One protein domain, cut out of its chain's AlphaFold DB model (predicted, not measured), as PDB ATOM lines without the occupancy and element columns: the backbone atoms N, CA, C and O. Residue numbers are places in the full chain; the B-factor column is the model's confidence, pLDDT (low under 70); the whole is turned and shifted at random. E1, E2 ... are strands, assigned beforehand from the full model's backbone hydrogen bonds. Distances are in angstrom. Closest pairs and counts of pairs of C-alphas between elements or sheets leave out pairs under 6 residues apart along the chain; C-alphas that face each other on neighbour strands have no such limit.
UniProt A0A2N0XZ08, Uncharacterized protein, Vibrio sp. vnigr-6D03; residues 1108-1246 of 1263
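AT A GLANCE: This is residues 1108 to 1246 of the 1263 residues of an uncharacterized protein of Vibrio sp. vnigr-6D03 (UniProt A0A2N0XZ08). Two strongly twisted sheets of five strands each lie partly face to face as a small sandwich, with E6 and E7 of one over E8 and E10 of the other, while E1 of the first sheet runs on into E2 of the second. The turn of the hairpin E3 and E4 lies at one end of the longest axis and the link from E7 to E8 reaches the other end. The printed part has 139 residues and ten named strands, E1 to E10 in order along the chain, with no named helix; one sheet is branched and antiparallel, the other is mixed, in the order E2 E10 E8 E5 E9. The class is all strand, though under half of the residues, 56, are in named elements. The whole is compact, with a radius of gyration of the C-alphas of 14.7 A, and spans 46 by 30 by 28 A, only just elongated.

HOW THE PARTS SIT: In the branched sheet, E3, residues 1122 to 1131, has E1, residues 1108 to 1111, on one side, and E4, residues 1136 to 1138, and E7, residues 1179 to 1187, on the other side. These pairs are antiparallel: N 1110 and O 1127 are 2.8 A apart, N 1130 and O 1137 2.9 A, and N 1124 and O 1183 2.8 A, within hydrogen-bond range. E6, residues 1166 to 1169, forms a hairpin with E7, with N 1167 and O 1186 at 2.8 A. In the other sheet, E8, residues 1196 to 1202, is antiparallel to E10, residues 1240 to 1245, with N 1243 and O 1198 at 2.8 A, and to E5, residues 1152 to 1158, with N 1155 and O 1199 at 2.9 A. The edge strand E2, residues 1114 to 1116, is parallel to E10, with N 1116 and O 1244 at 3.0 A. The edge strand E9, residues 1215 to 1217, is antiparallel to E5, with N 1154 and O 1215 at 2.8 A. Between the sheets, the closest C-alphas of E6 and E8 are those of Leu 1168 and Leu 1200, 7.1 A apart. E3 and E8 are apart.

IN THESE COORDINATES: E1 begins at C-alpha 1108, (-58.044, 38.645, 33.197). E3, the longest strand, measures 28.2 A, E7 23.8 A, E8 18.6 A, E5 18.4 A and E10 15.9 A. E10 ends at C-alpha 1245, (-37.816, 29.287, 47.100).

THE WHOLE: The C-alphas farthest apart, those of Gly 1133 and Asp 1192, are 47.9 A from each other. The printed part has no cut. The links E4 to E5, E8 to E9 and E9 to E10 are long. Mean pLDDT of the printed part is 85.7; residues 1160 to 1163, 1189 to 1194 and 1220 to 1222 are under 70.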
ATOM      1  N   ARG A1108     -59.478  38.903  33.029       95.69
ATOM      2  CA  ARG A1108     -58.044  38.645  33.197       95.69
ATOM      3  C   ARG A1108     -57.816  37.279  33.830       95.69
ATOM      4  O   ARG A1108     -58.634  36.829  34.625       95.69
ATOM      5  N   LEU A1109     -56.678  36.655  33.549       94.50
ATOM      6  CA  LEU A1109     -56.158  35.586  34.407       94.50
ATOM      7  C   LEU A1109     -55.230  36.193  35.454       94.50
ATOM      8  O   LEU A1109     -54.541  37.152  35.155       94.50
ATOM      9  N   THR A1110     -55.180  35.657  36.668       94.06
ATOM     10  CA  THR A1110     -54.224  36.068  37.706       94.06
ATOM     11  C   THR A1110     -53.589  34.846  38.348       94.06
ATOM     12  O   THR A1110     -54.238  33.810  38.496       94.06
ATOM     13  N   LEU A1111     -52.326  34.983  38.748       93.88
ATOM     14  CA  LEU A1111     -51.604  33.992  39.539       93.88
ATOM     15  C   LEU A1111     -51.331  34.571  40.928       93.88
ATOM     16  O   LEU A1111     -51.078  35.769  41.048       93.88
ATOM     17  N   ASP A1112     -51.376  33.734  41.962       91.06
ATOM     18  CA  ASP A1112     -50.992  34.153  43.311       91.06
ATOM     19  C   ASP A1112     -49.490  33.976  43.550       91.06
ATOM     20  O   ASP A1112     -48.898  32.958  43.181       91.06
ATOM     21  N   ASP A1113     -48.886  34.946  44.233       91.56
ATOM     22  CA  ASP A1113     -47.517  34.835  44.731       91.56
ATOM     23  C   ASP A1113     -47.432  33.732  45.797       91.56
ATOM     24  O   ASP A1113     -48.248  33.666  46.723       91.56
ATOM     25  N   VAL A1114     -46.419  32.866  45.699       89.88
ATOM     26  CA  VAL A1114     -46.270  31.699  46.582       89.88
ATOM     27  C   VAL A1114     -44.829  31.511  47.049       89.88
ATOM     28  O   VAL A1114     -43.868  31.932  46.407       89.88
ATOM     29  N   GLY A1115     -44.661  30.866  48.203       86.69
ATOM     30  CA  GLY A1115     -43.350  30.601  48.788       86.69
ATOM     31  C   GLY A1115     -43.240  29.187  49.341       86.69
ATOM     32  O   GLY A1115     -44.190  28.673  49.937       86.69
ATOM     33  N   THR A1116     -42.076  28.566  49.156       84.69
ATOM     34  CA  THR A1116     -41.799  27.194  49.604       84.69
ATOM     35  C   THR A1116     -40.329  27.000  49.989       84.69
ATOM     36  O   THR A1116     -39.491  27.897  49.847       84.69
ATOM     37  N   ASN A1117     -40.005  25.824  50.521       81.62
ATOM     38  CA  ASN A1117     -38.630  25.437  50.828       81.62
ATOM     39  C   ASN A1117     -37.831  25.184  49.534       81.62
ATOM     40  O   ASN A1117     -38.400  24.870  48.492       81.62
ATOM     41  N   SER A1118     -36.503  25.298  49.608       80.12
ATOM     42  CA  SER A1118     -35.599  24.995  48.482       80.12
ATOM     43  C   SER A1118     -35.864  23.584  47.941       80.12
ATOM     44  O   SER A1118     -35.997  22.645  48.728       80.12
ATOM     45  N   GLY A1119     -35.953  23.439  46.617       76.75
ATOM     46  CA  GLY A1119     -36.162  22.154  45.935       76.75
ATOM     47  C   GLY A1119     -37.546  21.504  46.099       76.75
ATOM     48  O   GLY A1119     -37.738  20.395  45.603       76.75
ATOM     49  N   MET A1120     -38.500  22.159  46.773       83.19
ATOM     50  CA  MET A1120     -39.871  21.662  46.929       83.19
ATOM     51  C   MET A1120     -40.808  22.243  45.869       83.19
ATOM     52  O   MET A1120     -40.679  23.399  45.468       83.19
ATOM     53  N   ASP A1121     -41.801  21.448  45.493       88.75
ATOM     54  CA  ASP A1121     -42.894  21.869  44.623       88.75
ATOM     55  C   ASP A1121     -43.882  22.750  45.399       88.75
ATOM     56  O   ASP A1121     -44.137  22.534  46.590       88.75
ATOM     57  N   VAL A1122     -44.457  23.748  44.730       89.94
ATOM     58  CA  VAL A1122     -45.522  24.583  45.290       89.94
ATOM     59  C   VAL A1122     -46.621  24.812  44.268       89.94
ATOM     60  O   VAL A1122     -46.365  25.190  43.125       89.94
ATOM     61  N   THR A1123     -47.863  24.587  44.690       92.00
ATOM     62  CA  THR A1123     -49.039  24.914  43.889       92.00
ATOM     63  C   THR A1123     -49.143  26.424  43.722       92.00
ATOM     64  O   THR A1123     -49.110  27.148  44.716       92.00
ATOM     65  N   VAL A1124     -49.301  26.883  42.483       92.56
ATOM     66  CA  VAL A1124     -49.582  28.277  42.123       92.56
ATOM     67  C   VAL A1124     -51.077  28.375  41.799       92.56
ATOM     68  O   VAL A1124     -51.501  27.879  40.755       92.56
ATOM     69  N   PRO A1125     -51.908  28.960  42.678       92.94
ATOM     70  CA  PRO A1125     -53.314  29.188  42.373       92.94
ATOM     71  C   PRO A1125     -53.491  30.109  41.163       92.94
ATOM     72  O   PRO A1125     -52.817  31.135  41.048       92.94
ATOM     73  N   VAL A1126     -54.441  29.758  40.300       93.31
ATOM     74  CA  VAL A1126     -54.883  30.554  39.152       93.31
ATOM     75  C   VAL A1126     -56.326  30.968  39.371       93.31
ATOM     76  O   VAL A1126     -57.150  30.138  39.764       93.31
ATOM     77  N   ARG A1127     -56.652  32.228  39.077       94.94
ATOM     78  CA  ARG A1127     -58.043  32.684  38.980       94.94
ATOM     79  C   ARG A1127     -58.309  33.354  37.642       94.94
ATOM     80  O   ARG A1127     -57.522  34.195  37.213       94.94
ATOM     81  N   ALA A1128     -59.430  33.011  37.023       94.94
ATOM     82  CA  ALA A1128     -60.052  33.836  36.001       94.94
ATOM     83  C   ALA A1128     -60.931  34.867  36.711       94.94
ATOM     84  O   ALA A1128     -61.779  34.516  37.531       94.94
ATOM     85  N   GLU A1129     -60.692  36.144  36.447       96.81
ATOM     86  CA  GLU A1129     -61.392  37.262  37.068       96.81
ATOM     87  C   GLU A1129     -61.994  38.167  35.995       96.81
ATOM     88  O   GLU A1129     -61.482  38.251  34.879       96.81
ATOM     89  N   TYR A1130     -63.048  38.898  36.344       97.00
ATOM     90  CA  TYR A1130     -63.583  39.966  35.508       97.00
ATOM     91  C   TYR A1130     -63.851  41.230  36.318       97.00
ATOM     92  O   TYR A1130     -64.009  41.182  37.540       97.00
ATOM     93  N   TRP A1131     -63.870  42.374  35.638       97.75
ATOM     94  CA  TRP A1131     -64.234  43.651  36.242       97.75
ATOM     95  C   TRP A1131     -65.751  43.749  36.424       97.75
ATOM     96  O   TRP A1131     -66.488  43.706  35.445       97.75
ATOM     97  N   ASN A1132     -66.222  43.922  37.660       94.94
ATOM     98  CA  ASN A1132     -67.654  44.006  37.975       94.94
ATOM     99  C   ASN A1132     -68.221  45.443  37.974       94.94
ATOM    100  O   ASN A1132     -69.246  45.703  38.602       94.94
ATOM    101  N   GLY A1133     -67.502  46.398  37.382       94.06
ATOM    102  CA  GLY A1133     -67.794  47.834  37.453       94.06
ATOM    103  C   GLY A1133     -67.008  48.585  38.536       94.06
ATOM    104  O   GLY A1133     -66.810  49.792  38.412       94.06
ATOM    105  N   SER A1134     -66.492  47.893  39.561       94.69
ATOM    106  CA  SER A1134     -65.770  48.525  40.684       94.69
ATOM    107  C   SER A1134     -64.452  47.853  41.071       94.69
ATOM    108  O   SER A1134     -63.525  48.529  41.517       94.69
ATOM    109  N   GLN A1135     -64.360  46.531  40.925       95.69
ATOM    110  CA  GLN A1135     -63.176  45.735  41.232       95.69
ATOM    111  C   GLN A1135     -63.168  44.452  40.397       95.69
ATOM    112  O   GLN A1135     -64.181  44.059  39.818       95.69
ATOM    113  N   PHE A1136     -62.020  43.778  40.361       97.25
ATOM    114  CA  PHE A1136     -61.937  42.435  39.799       97.25
ATOM    115  C   PHE A1136     -62.465  41.405  40.797       97.25
ATOM    116  O   PHE A1136     -62.092  41.427  41.971       97.25
ATOM    117  N   VAL A1137     -63.319  40.506  40.318       97.12
ATOM    118  CA  VAL A1137     -63.880  39.386  41.083       97.12
ATOM    119  C   VAL A1137     -63.695  38.085  40.309       97.12
ATOM    120  O   VAL A1137     -63.630  38.103  39.081       97.12
ATOM    121  N   THR A1138     -63.614  36.955  41.011       96.00
ATOM    122  CA  THR A1138     -63.517  35.626  40.387       96.00
ATOM    123  C   THR A1138     -64.715  35.364  39.475       96.00
ATOM    124  O   THR A1138     -65.862  35.507  39.902       96.00
ATOM    125  N   ASN A1139     -64.458  34.943  38.237       95.19
ATOM    126  CA  ASN A1139     -65.490  34.564  37.283       95.19
ATOM    127  C   ASN A1139     -65.932  33.113  37.515       95.19
ATOM    128  O   ASN A1139     -65.409  32.193  36.895       95.19
ATOM    129  N   THR A1140     -66.895  32.900  38.407       94.19
ATOM    130  CA  THR A1140     -67.391  31.553  38.736       94.19
ATOM    131  C   THR A1140     -68.095  30.839  37.581       94.19
ATOM    132  O   THR A1140     -68.314  29.632  37.691       94.19
ATOM    133  N   ASP A1141     -68.427  31.554  36.503       93.69
ATOM    134  CA  ASP A1141     -69.061  31.002  35.300       93.69
ATOM    135  C   ASP A1141     -68.028  30.423  34.320       93.69
ATOM    136  O   ASP A1141     -68.369  29.617  33.457       93.69
ATOM    137  N   ASP A1142     -66.749  30.784  34.465       92.81
ATOM    138  CA  ASP A1142     -65.667  30.227  33.655       92.81
ATOM    139  C   ASP A1142     -65.375  28.783  34.090       92.81
ATOM    140  O   ASP A1142     -64.977  28.525  35.233       92.81
ATOM    141  N   ILE A1143     -65.607  27.832  33.186       89.69
ATOM    142  CA  ILE A1143     -65.380  26.394  33.410       89.69
ATOM    143  C   ILE A1143     -64.529  25.741  32.313       89.69
ATOM    144  O   ILE A1143     -64.390  24.516  32.290       89.69
ATOM    145  N   GLU A1144     -64.017  26.534  31.372       87.50
ATOM    146  CA  GLU A1144     -63.421  26.007  30.142       87.50
ATOM    147  C   GLU A1144     -62.155  26.728  29.682       87.50
ATOM    148  O   GLU A1144     -61.515  26.240  28.750       87.50
ATOM    149  N   THR A1145     -61.739  27.826  30.330       89.44
ATOM    150  CA  THR A1145     -60.425  28.420  30.056       89.44
ATOM    151  C   THR A1145     -59.326  27.395  30.359       89.44
ATOM    152  O   THR A1145     -59.041  27.104  31.522       89.44
ATOM    153  N   ASP A1146     -58.727  26.836  29.306       87.62
ATOM    154  CA  ASP A1146     -57.656  25.837  29.361       87.62
ATOM    155  C   ASP A1146     -56.302  26.494  29.096       87.62
ATOM    156  O   ASP A1146     -56.108  27.176  28.092       87.62
ATOM    157  N   PHE A1147     -55.341  26.270  29.981       87.00
ATOM    158  CA  PHE A1147     -53.974  26.748  29.813       87.00
ATOM    159  C   PHE A1147     -52.976  25.643  30.151       87.00
ATOM    160  O   PHE A1147     -53.263  24.716  30.907       87.00
ATOM    161  N   ASP A1148     -51.769  25.754  29.604       88.25
ATOM    162  CA  ASP A1148     -50.707  24.768  29.789       88.25
ATOM    163  C   ASP A1148     -49.500  25.414  30.473       88.25
ATOM    164  O   ASP A1148     -48.807  26.258  29.898       88.25
ATOM    165  N   GLY A1149     -49.244  24.982  31.707       88.06
ATOM    166  CA  GLY A1149     -48.130  25.414  32.539       88.06
ATOM    167  C   GLY A1149     -46.755  25.105  31.947       88.06
ATOM    168  O   GLY A1149     -45.786  25.717  32.385       88.06
ATOM    169  N   ALA A1150     -46.648  24.226  30.939       88.62
ATOM    170  CA  ALA A1150     -45.408  24.020  30.189       88.62
ATOM    171  C   ALA A1150     -45.023  25.231  29.312       88.62
ATOM    172  O   ALA A1150     -43.861  25.354  28.911       88.62
ATOM    173  N   ASN A1151     -45.966  26.144  29.042       89.94
ATOM    174  CA  ASN A1151     -45.728  27.397  28.331       89.94
ATOM    175  C   ASN A1151     -45.598  28.543  29.343       89.94
ATOM    176  O   ASN A1151     -46.581  29.123  29.800       89.94
ATOM    177  N   TYR A1152     -44.364  28.893  29.701       90.94
ATOM    178  CA  TYR A1152     -44.085  29.968  30.654       90.94
ATOM    179  C   TYR A1152     -42.808  30.725  30.292       90.94
ATOM    180  O   TYR A1152     -41.931  30.217  29.591       90.94
ATOM    181  N   CYS A1153     -42.694  31.951  30.787       90.25
ATOM    182  CA  CYS A1153     -41.454  32.713  30.808       90.25
ATOM    183  C   CYS A1153     -41.032  32.947  32.254       90.25
ATOM    184  O   CYS A1153     -41.874  33.143  33.128       90.25
ATOM    185  N   ARG A1154     -39.728  32.948  32.514       89.50
ATOM    186  CA  ARG A1154     -39.169  33.261  33.829       89.50
ATOM    187  C   ARG A1154     -38.272  34.486  33.782       89.50
ATOM    188  O   ARG A1154     -37.488  34.672  32.848       89.50
ATOM    189  N   GLU A1155     -38.373  35.264  34.845       88.38
ATOM    190  CA  GLU A1155     -37.524  36.402  35.169       88.38
ATOM    191  C   GLU A1155     -36.937  36.160  36.566       88.38
ATOM    192  O   GLU A1155     -37.676  36.054  37.547       88.38
ATOM    193  N   LEU A1156     -35.615  36.012  36.667       86.00
ATOM    194  CA  LEU A1156     -34.946  35.889  37.962       86.00
ATOM    195  C   LEU A1156     -34.906  37.272  38.626       86.00
ATOM    196  O   LEU A1156     -34.285  38.187  38.090       86.00
ATOM    197  N   ILE A1157     -35.553  37.407  39.785       86.19
ATOM    198  CA  ILE A1157     -35.606  38.656  40.556       86.19
ATOM    199  C   ILE A1157     -34.441  38.718  41.546       86.19
ATOM    200  O   ILE A1157     -33.784  39.753  41.668       86.19
ATOM    201  N   TRP A1158     -34.151  37.610  42.239       81.88
ATOM    202  CA  TRP A1158     -33.063  37.559  43.215       81.88
ATOM    203  C   TRP A1158     -32.509  36.136  43.431       81.88
ATOM    204  O   TRP A1158     -33.304  35.197  43.476       81.88
ATOM    205  N   PRO A1159     -31.185  35.967  43.646       70.88
ATOM    206  CA  PRO A1159     -30.130  36.986  43.543       70.88
ATOM    207  C   PRO A1159     -29.842  37.394  42.082       70.88
ATOM    208  O   PRO A1159     -30.325  36.758  41.153       70.88
ATOM    209  N   SER A1160     -29.099  38.493  41.889       66.44
ATOM    210  CA  SER A1160     -28.750  39.143  40.604       66.44
ATOM    211  C   SER A1160     -28.303  38.163  39.485       66.44
ATOM    212  O   SER A1160     -27.880  37.050  39.789       66.44
ATOM    213  N   PRO A1161     -28.338  38.547  38.188       55.31
ATOM    214  CA  PRO A1161     -28.612  37.626  37.080       55.31
ATOM    215  C   PRO A1161     -27.663  36.419  36.971       55.31
ATOM    216  O   PRO A1161     -26.449  36.561  36.819       55.31
ATOM    217  N   GLY A1162     -28.273  35.230  36.969       62.59
ATOM    218  CA  GLY A1162     -27.711  33.905  36.690       62.59
ATOM    219  C   GLY A1162     -28.801  32.981  36.116       62.59
ATOM    220  O   GLY A1162     -29.940  33.408  35.929       62.59
ATOM    221  N   SER A1163     -28.492  31.718  35.800       68.25
ATOM    222  CA  SER A1163     -29.505  30.765  35.313       68.25
ATOM    223  C   SER A1163     -30.343  30.212  36.473       68.25
ATOM    224  O   SER A1163     -29.809  29.469  37.297       68.25
ATOM    225  N   SER A1164     -31.641  30.525  36.523       75.44
ATOM    226  CA  SER A1164     -32.592  29.847  37.419       75.44
ATOM    227  C   SER A1164     -33.041  28.505  36.830       75.44
ATOM    228  O   SER A1164     -33.161  28.364  35.612       75.44
ATOM    229  N   SER A1165     -33.307  27.528  37.703       80.88
ATOM    230  CA  SER A1165     -33.881  26.217  37.348       80.88
ATOM    231  C   SER A1165     -35.365  26.092  37.719       80.88
ATOM    232  O   SER A1165     -35.884  24.978  37.804       80.88
ATOM    233  N   ALA A1166     -36.022  27.224  37.999       87.56
ATOM    234  CA  ALA A1166     -37.430  27.276  38.361       87.56
ATOM    235  C   ALA A1166     -38.323  27.090  37.131       87.56
ATOM    236  O   ALA A1166     -38.363  27.962  36.259       87.56
ATOM    237  N   ASP A1167     -39.056  25.985  37.088       88.69
ATOM    238  CA  ASP A1167     -39.976  25.642  36.012       88.69
ATOM    239  C   ASP A1167     -41.428  25.723  36.503       88.69
ATOM    240  O   ASP A1167     -41.722  25.446  37.670       88.69
ATOM    241  N   LEU A1168     -42.342  26.083  35.601       90.00
ATOM    242  CA  LEU A1168     -43.782  25.936  35.797       90.00
ATOM    243  C   LEU A1168     -44.246  24.664  35.077       90.00
ATOM    244  O   LEU A1168     -43.744  24.327  34.004       90.00
ATOM    245  N   THR A1169     -45.167  23.926  35.688       87.44
ATOM    246  CA  THR A1169     -45.698  22.669  35.145       87.44
ATOM    247  C   THR A1169     -47.207  22.561  35.381       87.44
ATOM    248  O   THR A1169     -47.746  23.231  36.264       87.44
ATOM    249  N   GLY A1170     -47.872  21.723  34.579       80.75
ATOM    250  CA  GLY A1170     -49.322  21.490  34.597       80.75
ATOM    251  C   GLY A1170     -49.865  21.418  33.167       80.75
ATOM    252  O   GLY A1170     -50.036  22.452  32.540       80.75
ATOM    253  N   SER A1171     -50.078  20.214  32.633       75.62
ATOM    254  CA  SER A1171     -50.537  20.005  31.247       75.62
ATOM    255  C   SER A1171     -52.053  20.180  31.146       75.62
ATOM    256  O   SER A1171     -52.754  19.499  31.891       75.62
ATOM    257  N   HIS A1172     -52.531  20.990  30.191       73.06
ATOM    258  CA  HIS A1172     -53.957  21.202  29.864       73.06
ATOM    259  C   HIS A1172     -54.859  21.301  31.101       73.06
ATOM    260  O   HIS A1172     -55.618  20.385  31.436       73.06
ATOM    261  N   THR A1173     -54.685  22.387  31.846       71.81
ATOM    262  CA  THR A1173     -55.408  22.631  33.085       71.81
ATOM    263  C   THR A1173     -56.557  23.603  32.852       71.81
ATOM    264  O   THR A1173     -56.340  24.807  32.725       71.81
ATOM    265  N   ASN A1174     -57.782  23.079  32.895       78.25
ATOM    266  CA  ASN A1174     -58.991  23.891  32.823       78.25
ATOM    267  C   ASN A1174     -59.222  24.651  34.135       78.25
ATOM    268  O   ASN A1174     -59.061  24.108  35.234       78.25
ATOM    269  N   ILE A1175     -59.673  25.892  34.010       87.62
ATOM    270  CA  ILE A1175     -60.380  26.603  35.069       87.62
ATOM    271  C   ILE A1175     -61.687  25.859  35.372       87.62
ATOM    272  O   ILE A1175     -62.422  25.475  34.469       87.62
ATOM    273  N   THR A1176     -62.002  25.650  36.651       87.81
ATOM    274  CA  THR A1176     -63.331  25.202  37.088       87.81
ATOM    275  C   THR A1176     -63.892  26.217  38.070       87.81
ATOM    276  O   THR A1176     -63.334  26.446  39.143       87.81
ATOM    277  N   SER A1177     -65.005  26.836  37.686       89.44
ATOM    278  CA  SER A1177     -65.660  27.906  38.437       89.44
ATOM    279  C   SER A1177     -64.702  29.051  38.787       89.44
ATOM    280  O   SER A1177     -64.558  29.466  39.938       89.44
ATOM    281  N   GLY A1178     -63.979  29.526  37.775       91.38
ATOM    282  CA  GLY A1178     -63.074  30.666  37.889       91.38
ATOM    283  C   GLY A1178     -61.753  30.396  38.601       91.38
ATOM    284  O   GLY A1178     -60.954  31.320  38.725       91.38
ATOM    285  N   THR A1179     -61.477  29.171  39.065       92.88
ATOM    286  CA  THR A1179     -60.219  28.844  39.759       92.88
ATOM    287  C   THR A1179     -59.556  27.565  39.246       92.88
ATOM    288  O   THR A1179     -60.215  26.667  38.726       92.88
ATOM    289  N   SER A1180     -58.235  27.471  39.404       91.75
ATOM    290  CA  SER A1180     -57.464  26.240  39.205       91.75
ATOM    291  C   SER A1180     -56.290  26.190  40.181       91.75
ATOM    292  O   SER A1180     -55.631  27.195  40.440       91.75
ATOM    293  N   SER A1181     -56.017  25.009  40.729       88.44
ATOM    294  CA  SER A1181     -54.876  24.740  41.614       88.44
ATOM    295  C   SER A1181     -53.920  23.708  41.009       88.44
ATOM    296  O   SER A1181     -53.226  23.003  41.736       88.44
ATOM    297  N   ASN A1182     -53.933  23.563  39.683       87.00
ATOM    298  CA  ASN A1182     -53.183  22.523  38.978       87.00
ATOM    299  C   ASN A1182     -51.831  23.004  38.422       87.00
ATOM    300  O   ASN A1182     -51.067  22.186  37.912       87.00
ATOM    301  N   LEU A1183     -51.503  24.297  38.548       91.38
ATOM    302  CA  LEU A1183     -50.152  24.780  38.261       91.38
ATOM    303  C   LEU A1183     -49.226  24.509  39.433       91.38
ATOM    304  O   LEU A1183     -49.552  24.804  40.583       91.38
ATOM    305  N   THR A1184     -48.042  23.997  39.122       91.56
ATOM    306  CA  THR A1184     -47.000  23.730  40.111       91.56
ATOM    307  C   THR A1184     -45.697  24.378  39.673       91.56
ATOM    308  O   THR A1184     -45.202  24.104  38.578       91.56
ATOM    309  N   ALA A1185     -45.143  25.227  40.536       91.31
ATOM    310  CA  ALA A1185     -43.805  25.775  40.386       91.31
ATOM    311  C   ALA A1185     -42.797  24.879  41.114       91.31
ATOM    312  O   ALA A1185     -43.021  24.484  42.261       91.31
ATOM    313  N   ARG A1186     -41.679  24.577  40.452       88.69
ATOM    314  CA  ARG A1186     -40.641  23.677  40.961       88.69
ATOM    315  C   ARG A1186     -39.249  24.221  40.679       88.69
ATOM    316  O   ARG A1186     -38.974  24.660  39.571       88.69
ATOM    317  N   GLN A1187     -38.346  24.096  41.647       86.50
ATOM    318  CA  GLN A1187     -36.919  24.391  41.492       86.50
ATOM    319  C   GLN A1187     -36.140  23.092  41.211       86.50
ATOM    320  O   GLN A1187     -35.875  22.311  42.125       86.50
ATOM    321  N   ASN A1188     -35.787  22.831  39.947       73.69
ATOM    322  CA  ASN A1188     -35.304  21.512  39.510       73.69
ATOM    323  C   ASN A1188     -33.869  21.154  39.948       73.69
ATOM    324  O   ASN A1188     -33.583  19.972  40.126       73.69
ATOM    325  N   ASN A1189     -32.980  22.134  40.157       68.00
ATOM    326  CA  ASN A1189     -31.564  21.908  40.489       68.00
ATOM    327  C   ASN A1189     -31.091  22.767  41.681       68.00
ATOM    328  O   ASN A1189     -30.157  23.558  41.548       68.00
ATOM    329  N   SER A1190     -31.713  22.634  42.859       57.28
ATOM    330  CA  SER A1190     -31.230  23.331  44.063       57.28
ATOM    331  C   SER A1190     -30.093  22.544  44.731       57.28
ATOM    332  O   SER A1190     -30.313  21.436  45.223       57.28
ATOM    333  N   THR A1191     -28.887  23.114  44.800       57.59
ATOM    334  CA  THR A1191     -27.929  22.751  45.856       57.59
ATOM    335  C   THR A1191     -28.532  23.141  47.204       57.59
ATOM    336  O   THR A1191     -29.117  24.218  47.307       57.59
ATOM    337  N   ASP A1192     -28.402  22.278  48.210       54.53
ATOM    338  CA  ASP A1192     -28.996  22.429  49.546       54.53
ATOM    339  C   ASP A1192     -28.824  23.867  50.099       54.53
ATOM    340  O   ASP A1192     -27.702  24.303  50.369       54.53
ATOM    341  N   GLY A1193     -29.923  24.634  50.190       58.66
ATOM    342  CA  GLY A1193     -29.949  26.004  50.733       58.66
ATOM    343  C   GLY A1193     -30.043  27.183  49.743       58.66
ATOM    344  O   GLY A1193     -29.860  28.323  50.175       58.66
ATOM    345  N   ALA A1194     -30.328  26.973  48.452       68.50
ATOM    346  CA  ALA A1194     -30.454  28.066  47.477       68.50
ATOM    347  C   ALA A1194     -31.764  28.867  47.647       68.50
ATOM    348  O   ALA A1194     -32.840  28.430  47.239       68.50
ATOM    349  N   GLN A1195     -31.666  30.068  48.226       78.38
ATOM    350  CA  GLN A1195     -32.760  31.040  48.207       78.38
ATOM    351  C   GLN A1195     -32.806  31.732  46.844       78.38
ATOM    352  O   GLN A1195     -31.826  32.355  46.437       78.38
ATOM    353  N   GLU A1196     -33.938  31.639  46.151       83.75
ATOM    354  CA  GLU A1196     -34.172  32.391  44.919       83.75
ATOM    355  C   GLU A1196     -35.603  32.921  44.866       83.75
ATOM    356  O   GLU A1196     -36.538  32.313  45.390       83.75
ATOM    357  N   GLN A1197     -35.766  34.061  44.207       88.12
ATOM    358  CA  GLN A1197     -37.053  34.647  43.892       88.12
ATOM    359  C   GLN A1197     -37.161  34.795  42.377       88.12
ATOM    360  O   GLN A1197     -36.344  35.467  41.745       88.12
ATOM    361  N   VAL A1198     -38.165  34.147  41.794       89.19
ATOM    362  CA  VAL A1198     -38.368  34.074  40.345       89.19
ATOM    363  C   VAL A1198     -39.792  34.491  40.037       89.19
ATOM    364  O   VAL A1198     -40.736  33.994  40.648       89.19
ATOM    365  N   ARG A1199     -39.965  35.385  39.067       90.88
ATOM    366  CA  ARG A1199     -41.278  35.680  38.506       90.88
ATOM    367  C   ARG A1199     -41.550  34.719  37.360       90.88
ATOM    368  O   ARG A1199     -40.854  34.745  36.344       90.88
ATOM    369  N   LEU A1200     -42.563  33.879  37.530       92.44
ATOM    370  CA  LEU A1200     -43.057  32.973  36.500       92.44
ATOM    371  C   LEU A1200     -44.272  33.617  35.833       92.44
ATOM    372  O   LEU A1200     -45.262  33.912  36.499       92.44
ATOM    373  N   LYS A1201     -44.181  33.853  34.524       91.81
ATOM    374  CA  LYS A1201     -45.271  34.344  33.676       91.81
ATOM    375  C   LYS A1201     -45.862  33.177  32.897       91.81
ATOM    376  O   LYS A1201     -45.140  32.553  32.121       91.81
ATOM    377  N   LEU A1202     -47.147  32.889  33.074       91.56
ATOM    378  CA  LEU A1202     -47.844  31.867  32.288       91.56
ATOM    379  C   LEU A1202     -48.142  32.428  30.891       91.56
ATOM    380  O   LEU A1202     -48.808  33.454  30.770       91.56
ATOM    381  N   ARG A1203     -47.649  31.778  29.834       90.81
ATOM    382  CA  ARG A1203     -47.815  32.245  28.449       90.81
ATOM    383  C   ARG A1203     -49.195  31.843  27.934       90.81
ATOM    384  O   ARG A1203     -49.374  30.753  27.401       90.81
ATOM    385  N   ILE A1204     -50.157  32.744  28.102       89.62
ATOM    386  CA  ILE A1204     -51.540  32.573  27.632       89.62
ATOM    387  C   ILE A1204     -51.817  33.306  26.315       89.62
ATOM    388  O   ILE A1204     -52.835  33.048  25.686       89.62
ATOM    389  N   GLY A1205     -50.928  34.217  25.912       88.38
ATOM    390  CA  GLY A1205     -51.006  35.022  24.690       88.38
ATOM    391  C   GLY A1205     -49.631  35.582  24.325       88.38
ATOM    392  O   GLY A1205     -48.700  35.530  25.136       88.38
ATOM    393  N   VAL A1206     -49.501  36.174  23.134       84.75
ATOM    394  CA  VAL A1206     -48.317  36.991  22.802       84.75
ATOM    395  C   VAL A1206     -48.478  38.384  23.427       84.75
ATOM    396  O   VAL A1206     -49.393  39.105  23.029       84.75
ATOM    397  N   PRO A1207     -47.630  38.799  24.388       82.38
ATOM    398  CA  PRO A1207     -47.767  40.112  25.004       82.38
ATOM    399  C   PRO A1207     -47.347  41.225  24.020       82.38
ATOM    400  O   PRO A1207     -46.364  41.053  23.291       82.38
ATOM    401  N   PRO A1208     -48.005  42.402  24.010       79.31
ATOM    402  CA  PRO A1208     -47.713  43.515  23.099       79.31
ATOM    403  C   PRO A1208     -46.283  44.058  23.207       79.31
ATOM    404  O   PRO A1208     -45.741  44.559  22.228       79.31
ATOM    405  N   ALA A1209     -45.668  43.968  24.390       79.19
ATOM    406  CA  ALA A1209     -44.285  44.390  24.623       79.19
ATOM    407  C   ALA A1209     -43.235  43.361  24.146       79.19
ATOM    408  O   ALA A1209     -42.041  43.664  24.121       79.19
ATOM    409  N   GLY A1210     -43.665  42.152  23.767       78.38
ATOM    410  CA  GLY A1210     -42.792  41.015  23.483       78.38
ATOM    411  C   GLY A1210     -42.172  40.382  24.737       78.38
ATOM    412  O   GLY A1210     -42.350  40.847  25.858       78.38
ATOM    413  N   GLU A1211     -41.421  39.295  24.543       83.38
ATOM    414  CA  GLU A1211     -40.817  38.486  25.621       83.38
ATOM    415  C   GLU A1211     -39.297  38.738  25.768       83.38
ATOM    416  O   GLU A1211     -38.541  37.894  26.250       83.38
ATOM    417  N   SER A1212     -38.814  39.898  25.309       77.94
ATOM    418  CA  SER A1212     -37.381  40.215  25.247       77.94
ATOM    419  C   SER A1212     -36.743  40.281  26.640       77.94
ATOM    420  O   SER A1212     -37.256  40.951  27.532       77.94
ATOM    421  N   GLY A1213     -35.604  39.604  26.827       77.88
ATOM    422  CA  GLY A1213     -34.906  39.531  28.119       77.88
ATOM    423  C   GLY A1213     -35.429  38.455  29.079       77.88
ATOM    424  O   GLY A1213     -34.854  38.285  30.153       77.88
ATOM    425  N   LEU A1214     -36.463  37.698  28.697       85.19
ATOM    426  CA  LEU A1214     -36.993  36.578  29.475       85.19
ATOM    427  C   LEU A1214     -36.446  35.238  28.972       85.19
ATOM    428  O   LEU A1214     -36.170  35.060  27.786       85.19
ATOM    429  N   THR A1215     -36.321  34.260  29.874       87.44
ATOM    430  CA  THR A1215     -36.082  32.865  29.472       87.44
ATOM    431  C   THR A1215     -37.423  32.153  29.392       87.44
ATOM    432  O   THR A1215     -38.079  31.993  30.417       87.44
ATOM    433  N   CYS A1216     -37.834  31.723  28.204       88.12
ATOM    434  CA  CYS A1216     -39.139  31.097  27.993       88.12
ATOM    435  C   CYS A1216     -39.016  29.613  27.642       88.12
ATOM    436  O   CYS A1216     -37.989  29.151  27.148       88.12
ATOM    437  N   SER A1217     -40.072  28.864  27.933       88.00
ATOM    438  CA  SER A1217     -40.237  27.447  27.613       88.00
ATOM    439  C   SER A1217     -41.611  27.225  26.965       88.00
ATOM    440  O   SER A1217     -42.521  28.045  27.128       88.00
ATOM    441  N   GLY A1218     -41.734  26.148  26.183       83.94
ATOM    442  CA  GLY A1218     -42.942  25.827  25.417       83.94
ATOM    443  C   GLY A1218     -43.008  26.471  24.022       83.94
ATOM    444  O   GLY A1218     -42.281  27.421  23.717       83.94
ATOM    445  N   ASN A1219     -43.879  25.930  23.162       70.94
ATOM    446  CA  ASN A1219     -43.957  26.261  21.728       70.94
ATOM    447  C   ASN A1219     -45.266  26.957  21.315       70.94
ATOM    448  O   ASN A1219     -45.405  27.325  20.149       70.94
ATOM    449  N   THR A1220     -46.230  27.123  22.223       66.69
ATOM    450  CA  THR A1220     -47.547  27.701  21.919       66.69
ATOM    451  C   THR A1220     -47.821  28.912  22.806       66.69
ATOM    452  O   THR A1220     -47.395  28.970  23.956       66.69
ATOM    453  N   SER A1221     -48.513  29.910  22.257       63.00
ATOM    454  CA  SER A1221     -48.849  31.151  22.959       63.00
ATOM    455  C   SER A1221     -50.258  31.146  23.558       63.00
ATOM    456  O   SER A1221     -50.758  32.215  23.831       63.00
ATOM    457  N   GLY A1222     -50.934  30.003  23.725       69.38
ATOM    458  CA  GLY A1222     -52.240  29.904  24.409       69.38
ATOM    459  C   GLY A1222     -53.473  30.457  23.666       69.38
ATOM    460  O   GLY A1222     -54.488  29.778  23.641       69.38
ATOM    461  N   GLY A1223     -53.403  31.623  23.010       82.31
ATOM    462  CA  GLY A1223     -54.520  32.228  22.252       82.31
ATOM    463  C   GLY A1223     -55.582  32.953  23.099       82.31
ATOM    464  O   GLY A1223     -56.701  33.190  22.635       82.31
ATOM    465  N   PHE A1224     -55.242  33.298  24.343       89.75
ATOM    466  CA  PHE A1224     -56.078  34.004  25.317       89.75
ATOM    467  C   PHE A1224     -55.582  35.437  25.571       89.75
ATOM    468  O   PHE A1224     -55.573  35.916  26.703       89.75
ATOM    469  N   GLU A1225     -55.184  36.166  24.523       90.25
ATOM    470  CA  GLU A1225     -54.791  37.585  24.630       90.25
ATOM    471  C   GLU A1225     -55.907  38.449  25.250       90.25
ATOM    472  O   GLU A1225     -55.647  39.438  25.934       90.25
ATOM    473  N   HIS A1226     -57.162  38.019  25.092       92.12
ATOM    474  CA  HIS A1226     -58.346  38.595  25.728       92.12
ATOM    475  C   HIS A1226     -58.409  38.387  27.256       92.12
ATOM    476  O   HIS A1226     -59.423  38.730  27.860       92.12
ATOM    477  N   LEU A1227     -57.373  37.826  27.887       94.44
ATOM    478  CA  LEU A1227     -57.204  37.693  29.342       94.44
ATOM    479  C   LEU A1227     -55.896  38.333  29.847       94.44
ATOM    480  O   LEU A1227     -55.547  38.179  31.020       94.44
ATOM    481  N   HIS A1228     -55.183  39.081  28.996       93.50
ATOM    482  CA  HIS A1228     -54.064  39.926  29.421       93.50
ATOM    483  C   HIS A1228     -54.534  41.118  30.255       93.50
ATOM    484  O   HIS A1228     -55.656  41.616  30.105       93.50
ATOM    485  N   TYR A1229     -53.647  41.604  31.123       94.25
ATOM    486  CA  TYR A1229     -53.905  42.771  31.960       94.25
ATOM    487  C   TYR A1229     -52.635  43.586  32.195       94.25
ATOM    488  O   TYR A1229     -51.528  43.049  32.224       94.25
ATOM    489  N   ASN A1230     -52.785  44.897  32.377       92.38
ATOM    490  CA  ASN A1230     -51.670  45.790  32.652       92.38
ATOM    491  C   ASN A1230     -51.248  45.731  34.130       92.38
ATOM    492  O   ASN A1230     -51.609  46.588  34.936       92.38
ATOM    493  N   TRP A1231     -50.475  44.705  34.492       88.44
ATOM    494  CA  TRP A1231     -50.044  44.457  35.875       88.44
ATOM    495  C   TRP A1231     -49.153  45.560  36.457       88.44
ATOM    496  O   TRP A1231     -49.266  45.884  37.637       88.44
ATOM    497  N   PHE A1232     -48.264  46.127  35.631       84.94
ATOM    498  CA  PHE A1232     -47.169  47.001  36.079       84.94
ATOM    499  C   PHE A1232     -47.173  48.394  35.434       84.94
ATOM    500  O   PHE A1232     -46.203  49.134  35.573       84.94
ATOM    501  N   GLY A1233     -48.228  48.761  34.703       82.44
ATOM    502  CA  GLY A1233     -48.313  50.049  34.004       82.44
ATOM    503  C   GLY A1233     -47.574  50.111  32.659       82.44
ATOM    504  O   GLY A1233     -47.552  51.171  32.046       82.44
ATOM    505  N   ASN A1234     -47.000  49.000  32.183       82.25
ATOM    506  CA  ASN A1234     -46.114  48.958  31.010       82.25
ATOM    507  C   ASN A1234     -46.724  48.264  29.775       82.25
ATOM    508  O   ASN A1234     -46.046  48.119  28.755       82.25
ATOM    509  N   GLY A1235     -47.988  47.845  29.844       88.88
ATOM    510  CA  GLY A1235     -48.695  47.152  28.763       88.88
ATOM    511  C   GLY A1235     -49.496  45.963  29.281       88.88
ATOM    512  O   GLY A1235     -49.171  45.408  30.331       88.88
ATOM    513  N   ASP A1236     -50.536  45.574  28.545       92.31
ATOM    514  CA  ASP A1236     -51.323  44.378  28.854       92.31
ATOM    515  C   ASP A1236     -50.442  43.135  28.692       92.31
ATOM    516  O   ASP A1236     -49.948  42.881  27.603       92.31
ATOM    517  N   ASP A1237     -50.202  42.374  29.756       91.50
ATOM    518  CA  ASP A1237     -49.210  41.293  29.760       91.50
ATOM    519  C   ASP A1237     -49.806  39.976  30.285       91.50
ATOM    520  O   ASP A1237     -50.877  39.936  30.906       91.50
ATOM    521  N   ASN A1238     -49.078  38.889  30.027       91.81
ATOM    522  CA  ASN A1238     -49.323  37.561  30.575       91.81
ATOM    523  C   ASN A1238     -49.377  37.602  32.119       91.81
ATOM    524  O   ASN A1238     -48.614  38.350  32.743       91.81
ATOM    525  N   PRO A1239     -50.235  36.789  32.762       93.19
ATOM    526  CA  PRO A1239     -50.335  36.751  34.213       93.19
ATOM    527  C   PRO A1239     -49.059  36.177  34.828       93.19
ATOM    528  O   PRO A1239     -48.442  35.256  34.285       93.19
ATOM    529  N   SER A1240     -48.655  36.726  35.971       92.38
ATOM    530  CA  SER A1240     -47.385  36.379  36.607       92.38
ATOM    531  C   SER A1240     -47.526  36.171  38.104       92.38
ATOM    532  O   SER A1240     -48.246  36.933  38.739       92.38
ATOM    533  N   ALA A1241     -46.779  35.215  38.652       93.12
ATOM    534  CA  ALA A1241     -46.601  35.029  40.090       93.12
ATOM    535  C   ALA A1241     -45.126  35.159  40.468       93.12
ATOM    536  O   ALA A1241     -44.236  34.665  39.767       93.12
ATOM    537  N   LEU A1242     -44.869  35.801  41.601       91.62
ATOM    538  CA  LEU A1242     -43.584  35.815  42.276       91.62
ATOM    539  C   LEU A1242     -43.469  34.558  43.142       91.62
ATOM    540  O   LEU A1242     -44.185  34.392  44.132       91.62
ATOM    541  N   VAL A1243     -42.554  33.668  42.775       90.69
ATOM    542  CA  VAL A1243     -42.290  32.428  43.506       90.69
ATOM    543  C   VAL A1243     -40.993  32.575  44.286       90.69
ATOM    544  O   VAL A1243     -39.947  32.872  43.708       90.69
ATOM    545  N   THR A1244     -41.055  32.376  45.603       89.12
ATOM    546  CA  THR A1244     -39.879  32.460  46.483       89.12
ATOM    547  C   THR A1244     -39.517  31.078  47.027       89.12
ATOM    548  O   THR A1244     -40.250  30.504  47.835       89.12
ATOM    549  N   PHE A1245     -38.374  30.545  46.606       86.19
ATOM    550  CA  PHE A1245     -37.816  29.287  47.100       86.19
ATOM    551  C   PHE A1245     -36.814  29.556  48.233       86.19
ATOM    552  O   PHE A1245     -36.073  30.538  48.208       86.19
ATOM    553  N   GLY A1246     -36.774  28.676  49.236       78.69
ATOM    554  CA  GLY A1246     -35.816  28.750  50.348       78.69
ATOM    555  C   GLY A1246     -36.286  29.564  51.562       78.69
ATOM    556  O   GLY A1246     -35.463  29.979  52.385       78.69
TER     557      GLY A1246